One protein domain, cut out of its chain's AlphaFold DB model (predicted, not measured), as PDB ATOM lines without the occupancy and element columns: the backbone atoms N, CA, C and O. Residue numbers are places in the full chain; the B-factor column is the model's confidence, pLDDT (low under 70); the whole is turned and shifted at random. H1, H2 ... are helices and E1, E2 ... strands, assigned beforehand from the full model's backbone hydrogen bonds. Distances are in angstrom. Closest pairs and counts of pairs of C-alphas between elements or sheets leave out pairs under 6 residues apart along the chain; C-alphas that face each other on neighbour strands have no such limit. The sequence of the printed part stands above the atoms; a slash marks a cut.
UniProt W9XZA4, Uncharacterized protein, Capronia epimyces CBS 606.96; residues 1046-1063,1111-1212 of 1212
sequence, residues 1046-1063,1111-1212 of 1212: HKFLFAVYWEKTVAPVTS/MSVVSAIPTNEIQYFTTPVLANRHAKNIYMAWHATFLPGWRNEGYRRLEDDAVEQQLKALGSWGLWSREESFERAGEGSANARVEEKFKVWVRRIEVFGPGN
ATOM      1  N   HIS A1046     628.755 457.227 416.678       48.34
ATOM      2  CA  HIS A1046     628.988 458.528 417.309       48.34
ATOM      3  C   HIS A1046     627.646 459.125 417.775       48.34
ATOM      4  O   HIS A1046     627.033 459.942 417.086       48.34
ATOM      5  N   LYS A1047     627.163 458.702 418.951       68.25
ATOM      6  CA  LYS A1047     626.031 459.346 419.625       68.25
ATOM      7  C   LYS A1047     626.547 460.564 420.388       68.25
ATOM      8  O   LYS A1047     627.116 460.456 421.469       68.25
ATOM      9  N   PHE A1048     626.350 461.745 419.815       82.31
ATOM     10  CA  PHE A1048     626.581 462.995 420.531       82.31
ATOM     11  C   PHE A1048     625.435 463.225 421.515       82.31
ATOM     12  O   PHE A1048     624.275 463.290 421.106       82.31
ATOM     13  N   LEU A1049     625.766 463.356 422.798       90.75
ATOM     14  CA  LEU A1049     624.854 463.941 423.772       90.75
ATOM     15  C   LEU A1049     625.151 465.434 423.891       90.75
ATOM     16  O   LEU A1049     626.256 465.903 423.623       90.75
ATOM     17  N   PHE A1050     624.149 466.195 424.295       94.94
ATOM     18  CA  PHE A1050     624.238 467.633 424.489       94.94
ATOM     19  C   PHE A1050     623.833 467.914 425.926       94.94
ATOM     20  O   PHE A1050     622.722 467.574 426.324       94.94
ATOM     21  N   ALA A1051     624.745 468.477 426.710       96.38
ATOM     22  CA  ALA A1051     624.524 468.800 428.112       96.38
ATOM     23  C   ALA A1051     624.371 470.312 428.279       96.38
ATOM     24  O   ALA A1051     625.087 471.090 427.641       96.38
ATOM     25  N   VAL A1052     623.434 470.720 429.129       97.12
ATOM     26  CA  VAL A1052     623.208 472.130 429.458       97.12
ATOM     27  C   VAL A1052     623.961 472.467 430.736       97.12
ATOM     28  O   VAL A1052     623.748 471.830 431.766       97.12
ATOM     29  N   TYR A1053     624.813 473.483 430.661       97.25
ATOM     30  CA  TYR A1053     625.560 474.028 431.787       97.25
ATOM     31  C   TYR A1053     625.074 475.439 432.100       97.25
ATOM     32  O   TYR A1053     624.687 476.186 431.195       97.25
ATOM     33  N   TRP A1054     625.115 475.807 433.378       97.75
ATOM     34  CA  TRP A1054     624.948 477.189 433.807       97.75
ATOM     35  C   TRP A1054     625.876 477.537 434.969       97.75
ATOM     36  O   TRP A1054     626.286 476.667 435.743       97.75
ATOM     37  N   GLU A1055     626.179 478.825 435.069       97.19
ATOM     38  CA  GLU A1055     627.030 479.452 436.076       97.19
ATOM     39  C   GLU A1055     626.398 480.791 436.479       97.19
ATOM     40  O   GLU A1055     626.015 481.591 435.623       97.19
ATOM     41  N   LYS A1056     626.259 481.021 437.785       97.12
ATOM     42  CA  LYS A1056     625.776 482.253 438.407       97.12
ATOM     43  C   LYS A1056     626.888 482.837 439.271       97.12
ATOM     44  O   LYS A1056     627.267 482.223 440.266       97.12
ATOM     45  N   THR A1057     627.339 484.041 438.951       95.88
ATOM     46  CA  THR A1057     628.310 484.789 439.756       95.88
ATOM     47  C   THR A1057     627.607 485.945 440.443       95.88
ATOM     48  O   THR A1057     626.912 486.731 439.805       95.88
ATOM     49  N   VAL A1058     627.773 486.035 441.758       94.88
ATOM     50  CA  VAL A1058     627.137 487.029 442.621       94.88
ATOM     51  C   VAL A1058     628.235 487.934 443.169       94.88
ATOM     52  O   VAL A1058     628.971 487.546 444.078       94.88
ATOM     53  N   ALA A1059     628.385 489.116 442.573       93.62
ATOM     54  CA  ALA A1059     629.408 490.092 442.927       93.62
ATOM     55  C   ALA A1059     628.785 491.251 443.732       93.62
ATOM     56  O   ALA A1059     627.853 491.899 443.253       93.62
ATOM     57  N   PRO A1060     629.253 491.540 444.958       90.06
ATOM     58  CA  PRO A1060     628.785 492.700 445.708       90.06
ATOM     59  C   PRO A1060     629.313 493.986 445.059       90.06
ATOM     60  O   PRO A1060     630.520 494.164 444.906       90.06
ATOM     61  N   VAL A1061     628.412 494.897 444.684       89.19
ATOM     62  CA  VAL A1061     628.776 496.156 444.022       89.19
ATOM     63  C   VAL A1061     629.273 497.136 445.079       89.19
ATOM     64  O   VAL A1061     628.491 497.811 445.750       89.19
ATOM     65  N   THR A1062     630.592 497.221 445.234       81.56
ATOM     66  CA  THR A1062     631.231 498.270 446.031       81.56
ATOM     67  C   THR A1062     631.046 499.613 445.330       81.56
ATOM     68  O   THR A1062     631.685 499.880 444.315       81.56
ATOM     69  N   SER A1063     630.173 500.468 445.862       70.62
ATOM     70  CA  SER A1063     629.928 501.814 445.339       70.62
ATOM     71  C   SER A1063     631.118 502.740 445.619       70.62
ATOM     72  O   SER A1063     631.127 503.485 446.598       70.62
ATOM     73  N   MET A1111     634.432 488.772 448.562       85.12
ATOM     74  CA  MET A1111     634.621 487.760 447.521       85.12
ATOM     75  C   MET A1111     633.328 487.516 446.732       85.12
ATOM     76  O   MET A1111     632.253 487.351 447.314       85.12
ATOM     77  N   SER A1112     633.435 487.452 445.405       90.38
ATOM     78  CA  SER A1112     632.321 487.076 444.536       90.38
ATOM     79  C   SER A1112     631.970 485.597 444.721       90.38
ATOM     80  O   SER A1112     632.837 484.722 444.713       90.38
ATOM     81  N   VAL A1113     630.680 485.303 444.884       93.56
ATOM     82  CA  VAL A1113     630.197 483.932 445.085       93.56
ATOM     83  C   VAL A1113     629.784 483.350 443.739       93.56
ATOM     84  O   VAL A1113     628.797 483.787 443.148       93.56
ATOM     85  N   VAL A1114     630.534 482.359 443.258       95.06
ATOM     86  CA  VAL A1114     630.199 481.594 442.047       95.06
ATOM     87  C   VAL A1114     629.427 480.335 442.439       95.06
ATOM     88  O   VAL A1114     629.831 479.596 443.336       95.06
ATOM     89  N   SER A1115     628.317 480.082 441.755       95.12
ATOM     90  CA  SER A1115     627.488 478.884 441.883       95.12
ATOM     91  C   SER A1115     627.218 478.321 440.493       95.12
ATOM     92  O   SER A1115     626.767 479.048 439.613       95.12
ATOM     93  N   ALA A1116     627.495 477.040 440.272       94.50
ATOM     94  CA  ALA A1116     627.290 476.368 438.992       94.50
ATOM     95  C   ALA A1116     626.341 475.176 439.152       94.50
ATOM     96  O   ALA A1116     626.096 474.719 440.270       94.50
ATOM     97  N   ILE A1117     625.827 474.660 438.033       92.62
ATOM     98  CA  ILE A1117     624.960 473.476 438.041       92.62
ATOM     99  C   ILE A1117     625.641 472.283 438.754       92.62
ATOM    100  O   ILE A1117     626.760 471.910 438.383       92.62
ATOM    101  N   PRO A1118     624.995 471.648 439.754       91.94
ATOM    102  CA  PRO A1118     625.502 470.417 440.355       91.94
ATOM    103  C   PRO A1118     625.653 469.310 439.306       91.94
ATOM    104  O   PRO A1118     624.799 469.148 438.433       91.94
ATOM    105  N   THR A1119     626.710 468.499 439.387       83.44
ATOM    106  CA  THR A1119     626.995 467.465 438.372       83.44
ATOM    107  C   THR A1119     625.895 466.410 438.244       83.44
ATOM    108  O   THR A1119     625.723 465.834 437.174       83.44
ATOM    109  N   ASN A1120     625.121 466.185 439.308       87.94
ATOM    110  CA  ASN A1120     623.947 465.309 439.342       87.94
ATOM    111  C   ASN A1120     622.663 465.941 438.758       87.94
ATOM    112  O   ASN A1120     621.673 465.232 438.594       87.94
ATOM    113  N   GLU A1121     622.653 467.245 438.466       90.50
ATOM    114  CA  GLU A1121     621.514 467.965 437.867       90.50
ATOM    115  C   GLU A1121     621.696 468.230 436.361       90.50
ATOM    116  O   GLU A1121     620.762 468.674 435.689       90.50
ATOM    117  N   ILE A1122     622.879 467.933 435.808       93.56
ATOM    118  CA  ILE A1122     623.173 468.080 434.378       93.56
ATOM    119  C   ILE A1122     622.261 467.152 433.568       93.56
ATOM    120  O   ILE A1122     622.390 465.929 433.601       93.56
ATOM    121  N   GLN A1123     621.354 467.746 432.792       93.12
ATOM    122  CA  GLN A1123     620.483 467.005 431.881       93.12
ATOM    123  C   GLN A1123     621.159 466.805 430.521       93.12
ATOM    124  O   GLN A1123     621.694 467.747 429.928       93.12
ATOM    125  N   TYR A1124     621.098 465.569 430.023       93.75
ATOM    126  CA  TYR A1124     621.687 465.142 428.757       93.75
ATOM    127  C   TYR A1124     620.600 464.920 427.703       93.75
ATOM    128  O   TYR A1124     619.634 464.192 427.927       93.75
ATOM    129  N   PHE A1125     620.784 465.506 426.523       94.50
ATOM    130  CA  PHE A1125     619.837 465.451 425.413       94.50
ATOM    131  C   PHE A1125     620.461 464.777 424.191       94.50
ATOM    132  O   PHE A1125     621.642 464.950 423.908       94.50
ATOM    133  N   THR A1126     619.659 464.046 423.418       89.94
ATOM    134  CA  THR A1126     620.097 463.350 422.191       89.94
ATOM    135  C   THR A1126     620.177 464.251 420.954       89.94
ATOM    136  O   THR A1126     620.617 463.807 419.897       89.94
ATOM    137  N   THR A1127     619.738 465.510 421.054       91.75
ATOM    138  CA  THR A1127     619.786 466.497 419.963       91.75
ATOM    139  C   THR A1127     620.104 467.892 420.510       91.75
ATOM    140  O   THR A1127     619.673 468.218 421.624       91.75
ATOM    141  N   PRO A1128     620.797 468.757 419.739       94.12
ATOM    142  CA  PRO A1128     621.122 470.108 420.191       94.12
ATOM    143  C   PRO A1128     619.865 470.974 420.318       94.12
ATOM    144  O   PRO A1128     619.800 471.817 421.199       94.12
ATOM    145  N   VAL A1129     618.826 470.728 419.510       93.31
ATOM    146  CA  VAL A1129     617.556 471.476 419.557       93.31
ATOM    147  C   VAL A1129     616.857 471.326 420.916       93.31
ATOM    148  O   VAL A1129     616.356 472.313 421.454       93.31
ATOM    149  N   LEU A1130     616.856 470.122 421.502       95.12
ATOM    150  CA  LEU A1130     616.288 469.897 422.836       95.12
ATOM    151  C   LEU A1130     617.136 470.556 423.932       95.12
ATOM    152  O   LEU A1130     616.580 471.250 424.783       95.12
ATOM    153  N   ALA A1131     618.465 470.420 423.873       96.75
ATOM    154  CA  ALA A1131     619.366 471.069 424.828       96.75
ATOM    155  C   ALA A1131     619.281 472.602 424.763       96.75
ATOM    156  O   ALA A1131     619.160 473.252 425.795       96.75
ATOM    157  N   ASN A1132     619.262 473.185 423.562       97.00
ATOM    158  CA  ASN A1132     619.102 474.621 423.337       97.00
ATOM    159  C   ASN A1132     617.768 475.136 423.905       97.00
ATOM    160  O   ASN A1132     617.727 476.192 424.534       97.00
ATOM    161  N   ARG A1133     616.672 474.383 423.727       96.75
ATOM    162  CA  ARG A1133     615.354 474.743 424.277       96.75
ATOM    163  C   ARG A1133     615.311 474.612 425.805       96.75
ATOM    164  O   ARG A1133     614.682 475.432 426.465       96.75
ATOM    165  N   HIS A1134     616.015 473.636 426.378       97.31
ATOM    166  CA  HIS A1134     616.184 473.514 427.828       97.31
ATOM    167  C   HIS A1134     617.049 474.650 428.403       97.31
ATOM    168  O   HIS A1134     616.673 475.263 429.397       97.31
ATOM    169  N   ALA A1135     618.151 475.002 427.736       97.50
ATOM    170  CA  ALA A1135     619.003 476.137 428.084       97.50
ATOM    171  C   ALA A1135     618.231 477.468 428.056       97.50
ATOM    172  O   ALA A1135     618.304 478.228 429.022       97.50
ATOM    173  N   LYS A1136     617.408 477.699 427.018       97.38
ATOM    174  CA  LYS A1136     616.439 478.806 426.983       97.38
ATOM    175  C   LYS A1136     615.535 478.788 428.218       97.38
ATOM    176  O   LYS A1136     615.407 479.816 428.870       97.38
ATOM    177  N   ASN A1137     614.936 477.648 428.572       97.19
ATOM    178  CA  ASN A1137     614.034 477.566 429.729       97.19
ATOM    179  C   ASN A1137     614.733 477.914 431.058       97.19
ATOM    180  O   ASN A1137     614.149 478.638 431.861       97.19
ATOM    181  N   ILE A1138     615.973 477.450 431.283       97.00
ATOM    182  CA  ILE A1138     616.773 477.821 432.470       97.00
ATOM    183  C   ILE A1138     617.012 479.334 432.500       97.00
ATOM    184  O   ILE A1138     616.741 479.991 433.505       97.00
ATOM    185  N   TYR A1139     617.486 479.894 431.387       97.25
ATOM    186  CA  TYR A1139     617.761 481.321 431.265       97.25
ATOM    187  C   TYR A1139     616.501 482.179 431.465       97.25
ATOM    188  O   TYR A1139     616.534 483.125 432.245       97.25
ATOM    189  N   MET A1140     615.366 481.820 430.855       96.62
ATOM    190  CA  MET A1140     614.103 482.547 431.027       96.62
ATOM    191  C   MET A1140     613.567 482.452 432.464       96.62
ATOM    192  O   MET A1140     612.977 483.415 432.955       96.62
ATOM    193  N   ALA A1141     613.789 481.328 433.157       95.69
ATOM    194  CA  ALA A1141     613.433 481.175 434.567       95.69
ATOM    195  C   ALA A1141     614.289 482.068 435.486       95.69
ATOM    196  O   ALA A1141     613.746 482.670 436.411       95.69
ATOM    197  N   TRP A1142     615.590 482.207 435.203       95.44
ATOM    198  CA  TRP A1142     616.477 483.150 435.896       95.44
ATOM    199  C   TRP A1142     616.134 484.613 435.569       95.44
ATOM    200  O   TRP A1142     615.888 485.406 436.470       95.44
ATOM    201  N   HIS A1143     616.002 484.975 434.291       94.94
ATOM    202  CA  HIS A1143     615.653 486.335 433.861       94.94
ATOM    203  C   HIS A1143     614.315 486.812 434.473       94.94
ATOM    204  O   HIS A1143     614.151 487.977 434.849       94.94
ATOM    205  N   ALA A1144     613.359 485.898 434.681       93.62
ATOM    206  CA  ALA A1144     612.098 486.197 435.355       93.62
ATOM    207  C   ALA A1144     612.237 486.637 436.833       93.62
ATOM    208  O   ALA A1144     611.297 487.260 437.338       93.62
ATOM    209  N   THR A1145     613.362 486.380 437.524       93.31
ATOM    210  CA  THR A1145     613.550 486.794 438.931       93.31
ATOM    211  C   THR A1145     613.892 488.276 439.101       93.31
ATOM    212  O   THR A1145     613.579 488.844 440.145       93.31
ATOM    213  N   PHE A1146     614.476 488.925 438.086       89.31
ATOM    214  CA  PHE A1146     614.784 490.370 438.095       89.31
ATOM    215  C   PHE A1146     613.589 491.220 437.690       89.31
ATOM    216  O   PHE A1146     613.431 492.352 438.141       89.31
ATOM    217  N   LEU A1147     612.712 490.640 436.870       87.50
ATOM    218  CA  LEU A1147     611.503 491.271 436.364       87.50
ATOM    219  C   LEU A1147     610.236 490.576 436.902       87.50
ATOM    220  O   LEU A1147     609.430 490.080 436.106       87.50
ATOM    221  N   PRO A1148     610.005 490.524 438.232       83.50
ATOM    222  CA  PRO A1148     608.807 489.921 438.809       83.50
ATOM    223  C   PRO A1148     607.542 490.735 438.484       83.50
ATOM    224  O   PRO A1148     607.595 491.896 438.075       83.50
ATOM    225  N   GLY A1149     606.375 490.116 438.675       85.19
ATOM    226  CA  GLY A1149     605.069 490.750 438.459       85.19
ATOM    227  C   GLY A1149     604.605 490.791 436.995       85.19
ATOM    228  O   GLY A1149     605.356 490.528 436.059       85.19
ATOM    229  N   TRP A1150     603.319 491.082 436.790       80.62
ATOM    230  CA  TRP A1150     602.652 490.997 435.482       80.62
ATOM    231  C   TRP A1150     602.953 492.172 434.540       80.62
ATOM    232  O   TRP A1150     602.842 492.022 433.330       80.62
ATOM    233  N   ARG A1151     603.361 493.335 435.064       83.12
ATOM    234  CA  ARG A1151     603.679 494.516 434.237       83.12
ATOM    235  C   ARG A1151     604.912 494.305 433.352       83.12
ATOM    236  O   ARG A1151     604.964 494.834 432.249       83.12
ATOM    237  N   ASN A1152     605.854 493.477 433.804       89.19
ATOM    238  CA  ASN A1152     607.086 493.169 433.077       89.19
ATOM    239  C   ASN A1152     606.939 491.995 432.091       89.19
ATOM    240  O   ASN A1152     607.879 491.654 431.379       89.19
ATOM    241  N   GLU A1153     605.751 491.388 432.010       89.06
ATOM    242  CA  GLU A1153     605.433 490.281 431.101       89.06
ATOM    243  C   GLU A1153     605.667 490.640 429.621       89.06
ATOM    244  O   GLU A1153     606.061 489.782 428.836       89.06
ATOM    245  N   GLY A1154     605.494 491.912 429.241       92.56
ATOM    246  CA  GLY A1154     605.829 492.395 427.896       92.56
ATOM    247  C   GLY A1154     607.318 492.248 427.568       92.56
ATOM    248  O   GLY A1154     607.659 491.713 426.517       92.56
ATOM    249  N   TYR A1155     608.202 492.634 428.497       90.56
ATOM    250  CA  TYR A1155     609.649 492.450 428.346       90.56
ATOM    251  C   TYR A1155     610.030 490.969 428.318       90.56
ATOM    252  O   TYR A1155     610.798 490.568 427.451       90.56
ATOM    253  N   ARG A1156     609.435 490.130 429.184       91.25
ATOM    254  CA  ARG A1156     609.671 488.674 429.147       91.25
ATOM    255  C   ARG A1156     609.312 488.052 427.799       91.25
ATOM    256  O   ARG A1156     610.006 487.142 427.373       91.25
ATOM    257  N   ARG A1157     608.249 488.518 427.134       93.88
ATOM    258  CA  ARG A1157     607.834 488.002 425.817       93.88
ATOM    259  C   ARG A1157     608.745 488.464 424.693       93.88
ATOM    260  O   ARG A1157     609.148 487.632 423.896       93.88
ATOM    261  N   LEU A1158     609.114 489.747 424.668       95.75
ATOM    262  CA  LEU A1158     610.105 490.262 423.713       95.75
ATOM    263  C   LEU A1158     611.435 489.506 423.831       95.75
ATOM    264  O   LEU A1158     612.050 489.181 422.820       95.75
ATOM    265  N   GLU A1159     611.838 489.186 425.059       95.25
ATOM    266  CA  GLU A1159     613.038 488.413 425.359       95.25
ATOM    267  C   GLU A1159     612.887 486.923 424.980       95.25
ATOM    268  O   GLU A1159     613.759 486.368 424.313       95.25
ATOM    269  N   ASP A1160     611.748 486.284 425.281       95.94
ATOM    270  CA  ASP A1160     611.458 484.902 424.860       95.94
ATOM    271  C   ASP A1160     611.446 484.754 423.326       95.94
ATOM    272  O   ASP A1160     612.032 483.806 422.790       95.94
ATOM    273  N   ASP A1161     610.838 485.716 422.622       97.06
ATOM    274  CA  ASP A1161     610.810 485.812 421.160       97.06
ATOM    275  C   ASP A1161     612.205 486.085 420.578       97.06
ATOM    276  O   ASP A1161     612.553 485.511 419.543       97.06
ATOM    277  N   ALA A1162     613.023 486.921 421.229       96.94
ATOM    278  CA  ALA A1162     614.402 487.184 420.818       96.94
ATOM    279  C   ALA A1162     615.275 485.925 420.946       96.94
ATOM    280  O   ALA A1162     615.981 485.570 419.997       96.94
ATOM    281  N   VAL A1163     615.174 485.186 422.058       95.94
ATOM    282  CA  VAL A1163     615.855 483.888 422.199       95.94
ATOM    283  C   VAL A1163     615.292 482.868 421.206       95.94
ATOM    284  O   VAL A1163     616.068 482.158 420.573       95.94
ATOM    285  N   GLU A1164     613.976 482.805 420.973       96.12
ATOM    286  CA  GLU A1164     613.408 481.882 419.975       96.12
ATOM    287  C   GLU A1164     613.906 482.204 418.551       96.12
ATOM    288  O   GLU A1164     614.119 481.291 417.753       96.12
ATOM    289  N   GLN A1165     614.130 483.481 418.222       96.75
ATOM    290  CA  GLN A1165     614.750 483.902 416.960       96.75
ATOM    291  C   GLN A1165     616.233 483.506 416.882       96.75
ATOM    292  O   GLN A1165     616.652 482.978 415.852       96.75
ATOM    293  N   GLN A1166     617.006 483.655 417.966       95.12
ATOM    294  CA  GLN A1166     618.380 483.135 418.045       95.12
ATOM    295  C   GLN A1166     618.420 481.608 417.855       95.12
ATOM    296  O   GLN A1166     619.223 481.108 417.068       95.12
ATOM    297  N   LEU A1167     617.521 480.860 418.507       94.38
ATOM    298  CA  LEU A1167     617.431 479.404 418.356       94.38
ATOM    299  C   LEU A1167     617.064 478.989 416.925       94.38
ATOM    300  O   LEU A1167     617.636 478.034 416.400       94.38
ATOM    301  N   LYS A1168     616.161 479.723 416.262       93.62
ATOM    302  CA  LYS A1168     615.832 479.512 414.842       93.62
ATOM    303  C   LYS A1168     617.031 479.800 413.928       93.62
ATOM    304  O   LYS A1168     617.242 479.051 412.979       93.62
ATOM    305  N   ALA A1169     617.830 480.827 414.226       94.38
ATOM    306  CA  ALA A1169     619.027 481.178 413.459       94.38
ATOM    307  C   ALA A1169     620.183 480.167 413.623       94.38
ATOM    308  O   ALA A1169     620.917 479.926 412.668       94.38
ATOM    309  N   LEU A1170     620.320 479.533 414.795       91.19
ATOM    310  CA  LEU A1170     621.297 478.458 415.052       91.19
ATOM    311  C   LEU A1170     620.954 477.126 414.350       91.19
ATOM    312  O   LEU A1170     621.821 476.259 414.191       91.19
ATOM    313  N   GLY A1171     619.702 476.952 413.916       91.69
ATOM    314  CA  GLY A1171     619.245 475.783 413.167       91.69
ATOM    315  C   GLY A1171     619.375 474.463 413.938       91.69
ATOM    316  O   GLY A1171     619.257 474.407 415.160       91.69
ATOM    317  N   SER A1172     619.606 473.364 413.215       84.31
ATOM    318  CA  SER A1172     619.671 472.009 413.786       84.31
ATOM    319  C   SER A1172     621.043 471.602 414.341       84.31
ATOM    320  O   SER A1172     621.185 470.464 414.784       84.31
ATOM    321  N   TRP A1173     622.049 472.484 414.288       76.81
ATOM    322  CA  TRP A1173     623.449 472.147 414.598       76.81
ATOM    323  C   TRP A1173     624.152 473.143 415.529       76.81
ATOM    324  O   TRP A1173     625.076 472.745 416.234       76.81
ATOM    325  N   GLY A1174     623.737 474.414 415.554       86.94
ATOM    326  CA  GLY A1174     624.330 475.416 416.437       86.94
ATOM    327  C   GLY A1174     624.025 475.145 417.911       86.94
ATOM    328  O   GLY A1174     622.917 474.736 418.267       86.94
ATOM    329  N   LEU A1175     625.006 475.394 418.776       94.00
ATOM    330  CA  LEU A1175     624.856 475.328 420.230       94.00
ATOM    331  C   LEU A1175     624.550 476.730 420.757       94.00
ATOM    332  O   LEU A1175     625.230 477.685 420.385       94.00
ATOM    333  N   TRP A1176     623.522 476.866 421.592       96.69
ATOM    334  CA  TRP A1176     623.154 478.159 422.164       96.69
ATOM    335  C   TRP A1176     623.941 478.454 423.444       96.69
ATOM    336  O   TRP A1176     624.155 477.572 424.281       96.69
ATOM    337  N   SER A1177     624.336 479.714 423.599       96.31
ATOM    338  CA  SER A1177     624.945 480.250 424.813       96.31
ATOM    339  C   SER A1177     624.588 481.722 424.989       96.31
ATOM    340  O   SER A1177     624.657 482.475 424.014       96.31
ATOM    341  N   ARG A1178     624.279 482.146 426.216       96.94
ATOM    342  CA  ARG A1178     624.047 483.553 426.575       96.94
ATOM    343  C   ARG A1178     624.653 483.861 427.940       96.94
ATOM    344  O   ARG A1178     624.716 482.986 428.803       96.94
ATOM    345  N   GLU A1179     625.111 485.094 428.107       97.25
ATOM    346  CA  GLU A1179     625.732 485.606 429.326       97.25
ATOM    347  C   GLU A1179     625.252 487.042 429.552       97.25
ATOM    348  O   GLU A1179     625.375 487.870 428.650       97.25
ATOM    349  N   GLU A1180     624.684 487.323 430.723       96.44
ATOM    350  CA  GLU A1180     624.142 488.635 431.103       96.44
ATOM    351  C   GLU A1180     624.429 488.940 432.573       96.44
ATOM    352  O   GLU A1180     624.728 488.029 433.345       96.44
ATOM    353  N   SER A1181     624.301 490.204 432.977       95.69
ATOM    354  CA  SER A1181     624.267 490.590 434.388       95.69
ATOM    355  C   SER A1181     623.207 491.644 434.687       95.69
ATOM    356  O   SER A1181     622.854 492.463 433.839       95.69
ATOM    357  N   PHE A1182     622.700 491.607 435.920       94.25
ATOM    358  CA  PHE A1182     621.732 492.564 436.449       94.25
ATOM    359  C   PHE A1182     622.117 492.994 437.867       94.25
ATOM    360  O   PHE A1182     622.426 492.157 438.717       94.25
ATOM    361  N   GLU A1183     622.019 494.292 438.159       92.81
ATOM    362  CA  GLU A1183     622.043 494.788 439.537       92.81
ATOM    363  C   GLU A1183     620.733 494.433 440.259       92.81
ATOM    364  O   GLU A1183     619.638 494.804 439.827       92.81
ATOM    365  N   ARG A1184     620.844 493.760 441.406       88.25
ATOM    366  CA  ARG A1184     619.750 493.480 442.341       88.25
ATOM    367  C   ARG A1184     620.000 494.228 443.654       88.25
ATOM    368  O   ARG A1184     621.123 494.265 444.159       88.25
ATOM    369  N   ALA A1185     618.949 494.809 444.231       87.94
ATOM    370  CA  ALA A1185     618.999 495.308 445.604       87.94
ATOM    371  C   ALA A1185     619.130 494.119 446.572       87.94
ATOM    372  O   ALA A1185     618.381 493.144 446.467       87.94
ATOM    373  N   GLY A1186     620.095 494.190 447.486       82.19
ATOM    374  CA  GLY A1186     620.446 493.114 448.404       82.19
ATOM    375  C   GLY A1186     619.309 492.787 449.369       82.19
ATOM    376  O   GLY A1186     618.746 493.666 450.021       82.19
ATOM    377  N   GLU A1187     618.997 491.498 449.489       78.00
ATOM    378  CA  GLU A1187     617.850 490.952 450.227       78.00
ATOM    379  C   GLU A1187     618.102 490.953 451.755       78.00
ATOM    380  O   GLU A1187     618.075 489.924 452.423       78.00
ATOM    381  N   GLY A1188     618.416 492.136 452.299       78.19
ATOM    382  CA  GLY A1188     618.802 492.360 453.697       78.19
ATOM    383  C   GLY A1188     619.338 493.765 454.026       78.19
ATOM    384  O   GLY A1188     619.423 494.108 455.201       78.19
ATOM    385  N   SER A1189     619.669 494.606 453.035       76.19
ATOM    386  CA  SER A1189     620.074 496.004 453.260       76.19
ATOM    387  C   SER A1189     619.680 496.884 452.078       76.19
ATOM    388  O   SER A1189     620.046 496.593 450.943       76.19
ATOM    389  N   ALA A1190     618.980 497.990 452.349       77.94
ATOM    390  CA  ALA A1190     618.471 498.909 451.324       77.94
ATOM    391  C   ALA A1190     619.572 499.567 450.467       77.94
ATOM    392  O   ALA A1190     619.291 500.006 449.353       77.94
ATOM    393  N   ASN A1191     620.812 499.605 450.970       81.56
ATOM    394  CA  ASN A1191     621.952 500.232 450.297       81.56
ATOM    395  C   ASN A1191     622.907 499.207 449.659       81.56
ATOM    396  O   ASN A1191     623.776 499.591 448.883       81.56
ATOM    397  N   ALA A1192     622.772 497.913 449.969       83.19
ATOM    398  CA  ALA A1192     623.602 496.886 449.348       83.19
ATOM    399  C   ALA A1192     623.111 496.629 447.918       83.19
ATOM    400  O   ALA A1192     621.962 496.233 447.721       83.19
ATOM    401  N   ARG A1193     623.977 496.816 446.922       89.44
ATOM    402  CA  ARG A1193     623.730 496.362 445.548       89.44
ATOM    403  C   ARG A1193     624.590 495.149 445.235       89.44
ATOM    404  O   ARG A1193     625.712 495.024 445.722       89.44
ATOM    405  N   VAL A1194     624.047 494.248 444.430       90.50
ATOM    406  CA  VAL A1194     624.686 492.988 444.056       90.50
ATOM    407  C   VAL A1194     624.489 492.783 442.562       90.50
ATOM    408  O   VAL A1194     623.355 492.744 442.095       90.50
ATOM    409  N   GLU A1195     625.576 492.661 441.810       94.06
ATOM    410  CA  GLU A1195     625.538 492.261 440.411       94.06
ATOM    411  C   GLU A1195     625.409 490.736 440.364       94.06
ATOM    412  O   GLU A1195     626.308 489.999 440.779       94.06
ATOM    413  N   GLU A1196     624.271 490.250 439.878       95.62
ATOM    414  CA  GLU A1196     624.099 488.842 439.549       95.62
ATOM    415  C   GLU A1196     624.374 488.649 438.057       95.62
ATOM    416  O   GLU A1196     623.555 489.010 437.211       95.62
ATOM    417  N   LYS A1197     625.527 488.060 437.737       96.75
ATOM    418  CA  LYS A1197     625.875 487.593 436.395       96.75
ATOM    419  C   LYS A1197     625.422 486.149 436.217       96.75
ATOM    420  O   LYS A1197     625.616 485.330 437.114       96.75
ATOM    421  N   PHE A1198     624.861 485.810 435.063       97.44
ATOM    422  CA  PHE A1198     624.441 484.451 434.737       97.44
ATOM    423  C   PHE A1198     624.808 484.082 433.313       97.44
ATOM    424  O   PHE A1198     624.632 484.860 432.375       97.44
ATOM    425  N   LYS A1199     625.312 482.864 433.170       97.75
ATOM    426  CA  LYS A1199     625.830 482.295 431.936       97.75
ATOM    427  C   LYS A1199     625.179 480.936 431.742       97.75
ATOM    428  O   LYS A1199     625.249 480.097 432.635       97.75
ATOM    429  N   VAL A1200     624.566 480.698 430.587       97.31
ATOM    430  CA  VAL A1200     624.007 479.390 430.206       97.31
ATOM    431  C   VAL A1200     624.590 478.993 428.862       97.31
ATOM    432  O   VAL A1200     624.644 479.819 427.953       97.31
ATOM    433  N   TRP A1201     625.023 477.741 428.715       97.88
ATOM    434  CA  TRP A1201     625.556 477.233 427.454       97.88
ATOM    435  C   TRP A1201     625.284 475.743 427.257       97.88
ATOM    436  O   TRP A1201     625.253 474.952 428.200       97.88
ATOM    437  N   VAL A1202     625.113 475.348 425.997       97.38
ATOM    438  CA  VAL A1202     625.040 473.941 425.599       97.38
ATOM    439  C   VAL A1202     626.425 473.448 425.197       97.38
ATOM    440  O   VAL A1202     627.065 474.017 424.314       97.38
ATOM    441  N   ARG A1203     626.879 472.347 425.801       96.00
ATOM    442  CA  ARG A1203     628.120 471.654 425.437       96.00
ATOM    443  C   ARG A1203     627.792 470.336 424.739       96.00
ATOM    444  O   ARG A1203     627.066 469.501 425.279       96.00
ATOM    445  N   ARG A1204     628.366 470.123 423.554       94.44
ATOM    446  CA  ARG A1204     628.405 468.811 422.888       94.44
ATOM    447  C   ARG A1204     629.357 467.894 423.659       94.44
ATOM    448  O   ARG A1204     630.497 468.269 423.922       94.44
ATOM    449  N   ILE A1205     628.881 466.707 424.013       89.31
ATOM    450  CA  ILE A1205     629.630 465.636 424.669       89.31
ATOM    451  C   ILE A1205     629.650 464.442 423.716       89.31
ATOM    452  O   ILE A1205     628.611 463.961 423.259       89.31
ATOM    453  N   GLU A1206     630.846 463.966 423.396       82.00
ATOM    454  CA  GLU A1206     631.026 462.797 422.543       82.00
ATOM    455  C   GLU A1206     630.887 461.523 423.380       82.00
ATOM    456  O   GLU A1206     631.766 461.203 424.180       82.00
ATOM    457  N   VAL A1207     629.778 460.794 423.218       71.06
ATOM    458  CA  VAL A1207     629.569 459.523 423.919       71.06
ATOM    459  C   VAL A1207     629.950 458.373 422.995       71.06
ATOM    460  O   VAL A1207     629.207 457.975 422.097       71.06
ATOM    461  N   PHE A1208     631.148 457.844 423.225       52.62
ATOM    462  CA  PHE A1208     631.686 456.700 422.503       52.62
ATOM    463  C   PHE A1208     631.117 455.399 423.081       52.62
ATOM    464  O   PHE A1208     631.620 454.867 424.065       52.62
ATOM    465  N   GLY A1209     630.066 454.873 422.454       47.91
ATOM    466  CA  GLY A1209     629.462 453.598 422.835       47.91
ATOM    467  C   GLY A1209     628.610 452.997 421.713       47.91
ATOM    468  O   GLY A1209     628.269 453.692 420.754       47.91
ATOM    469  N   PRO A1210     628.262 451.701 421.789       41.62
ATOM    470  CA  PRO A1210     627.237 451.137 420.921       41.62
ATOM    471  C   PRO A1210     625.885 451.788 421.236       41.62
ATOM    472  O   PRO A1210     625.595 452.139 422.381       41.62
ATOM    473  N   GLY A1211     625.049 451.945 420.214       45.22
ATOM    474  CA  GLY A1211     623.747 452.577 420.360       45.22
ATOM    475  C   GLY A1211     622.719 451.691 421.060       45.22
ATOM    476  O   GLY A1211     621.949 451.030 420.369       45.22
ATOM    477  N   ASN A1212     622.658 451.763 422.393       34.66
ATOM    478  CA  ASN A1212     621.400 451.588 423.138       34.66
ATOM    479  C   ASN A1212     620.400 452.677 422.714       34.66
ATOM    480  O   ASN A1212     620.854 453.837 422.556       34.66
TER     481      ASN A1212
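What this domain is: This is residues 1046 to 1063 and 1111 to 1212 of the 1212 residues of an uncharacterized protein of Capronia epimyces CBS 606.96 (UniProt W9XZA4). A long, twisted four-stranded sheet has a helical hairpin over one face: H1 packs along the sheet, and H2 lies beyond H1. The 120 printed residues, class mixed, hold two layers, H1 on one face of the antiparallel sheet E2, E1, E4, E3; chain order is E1, E2, H1, H2, E3, E4. It is only just loose, close to compact, with radius of gyration of the C-alphas 16.8 A and spans 57 by 34 by 19 A.

How they stand to each other: E1, residues 1046 to 1060, is antiparallel to E2, residues 1113 to 1116 (N 1056 to O 1115, 2.7 A), and to E4, residues 1193 to 1209 (N 1053 to O 1201, 2.9 A). E3, residues 1177 to 1185, forms a hairpin with E4 (N 1180 to O 1198, 3.0 A). H1, residues 1128 to 1146, is over E1 and E4, height over the sheet 8.4 A; its closest C-alphas to E4 are Ala 1135 and Val 1200, 6.3 A. H2, residues 1153 to 1170, touches H1 in a hairpin, opposite ways at a shallow tilt of 23 degrees; the closest C-alphas, Lys 1136 and Val 1163, are 7.0 A apart. Each O i to N i+4 pair is within hydrogen-bond range in H2, 13 of 15 in H1.

Where its parts are: E1 begins at C-alpha 1046 (628.988, 458.528, 417.309) and spans 44.4 A; E4 spans 48.8 A, ending at C-alpha 1209 (629.462, 453.598, 422.835).

The domain as a whole: Residues 1064 to 1110 are not printed; C-alphas 1063 and 1111 are 15.0 A apart across the cut. The link E2 to H1 is long. Residues 1046 to 1047 and 1208 to 1212 have pLDDT under 70.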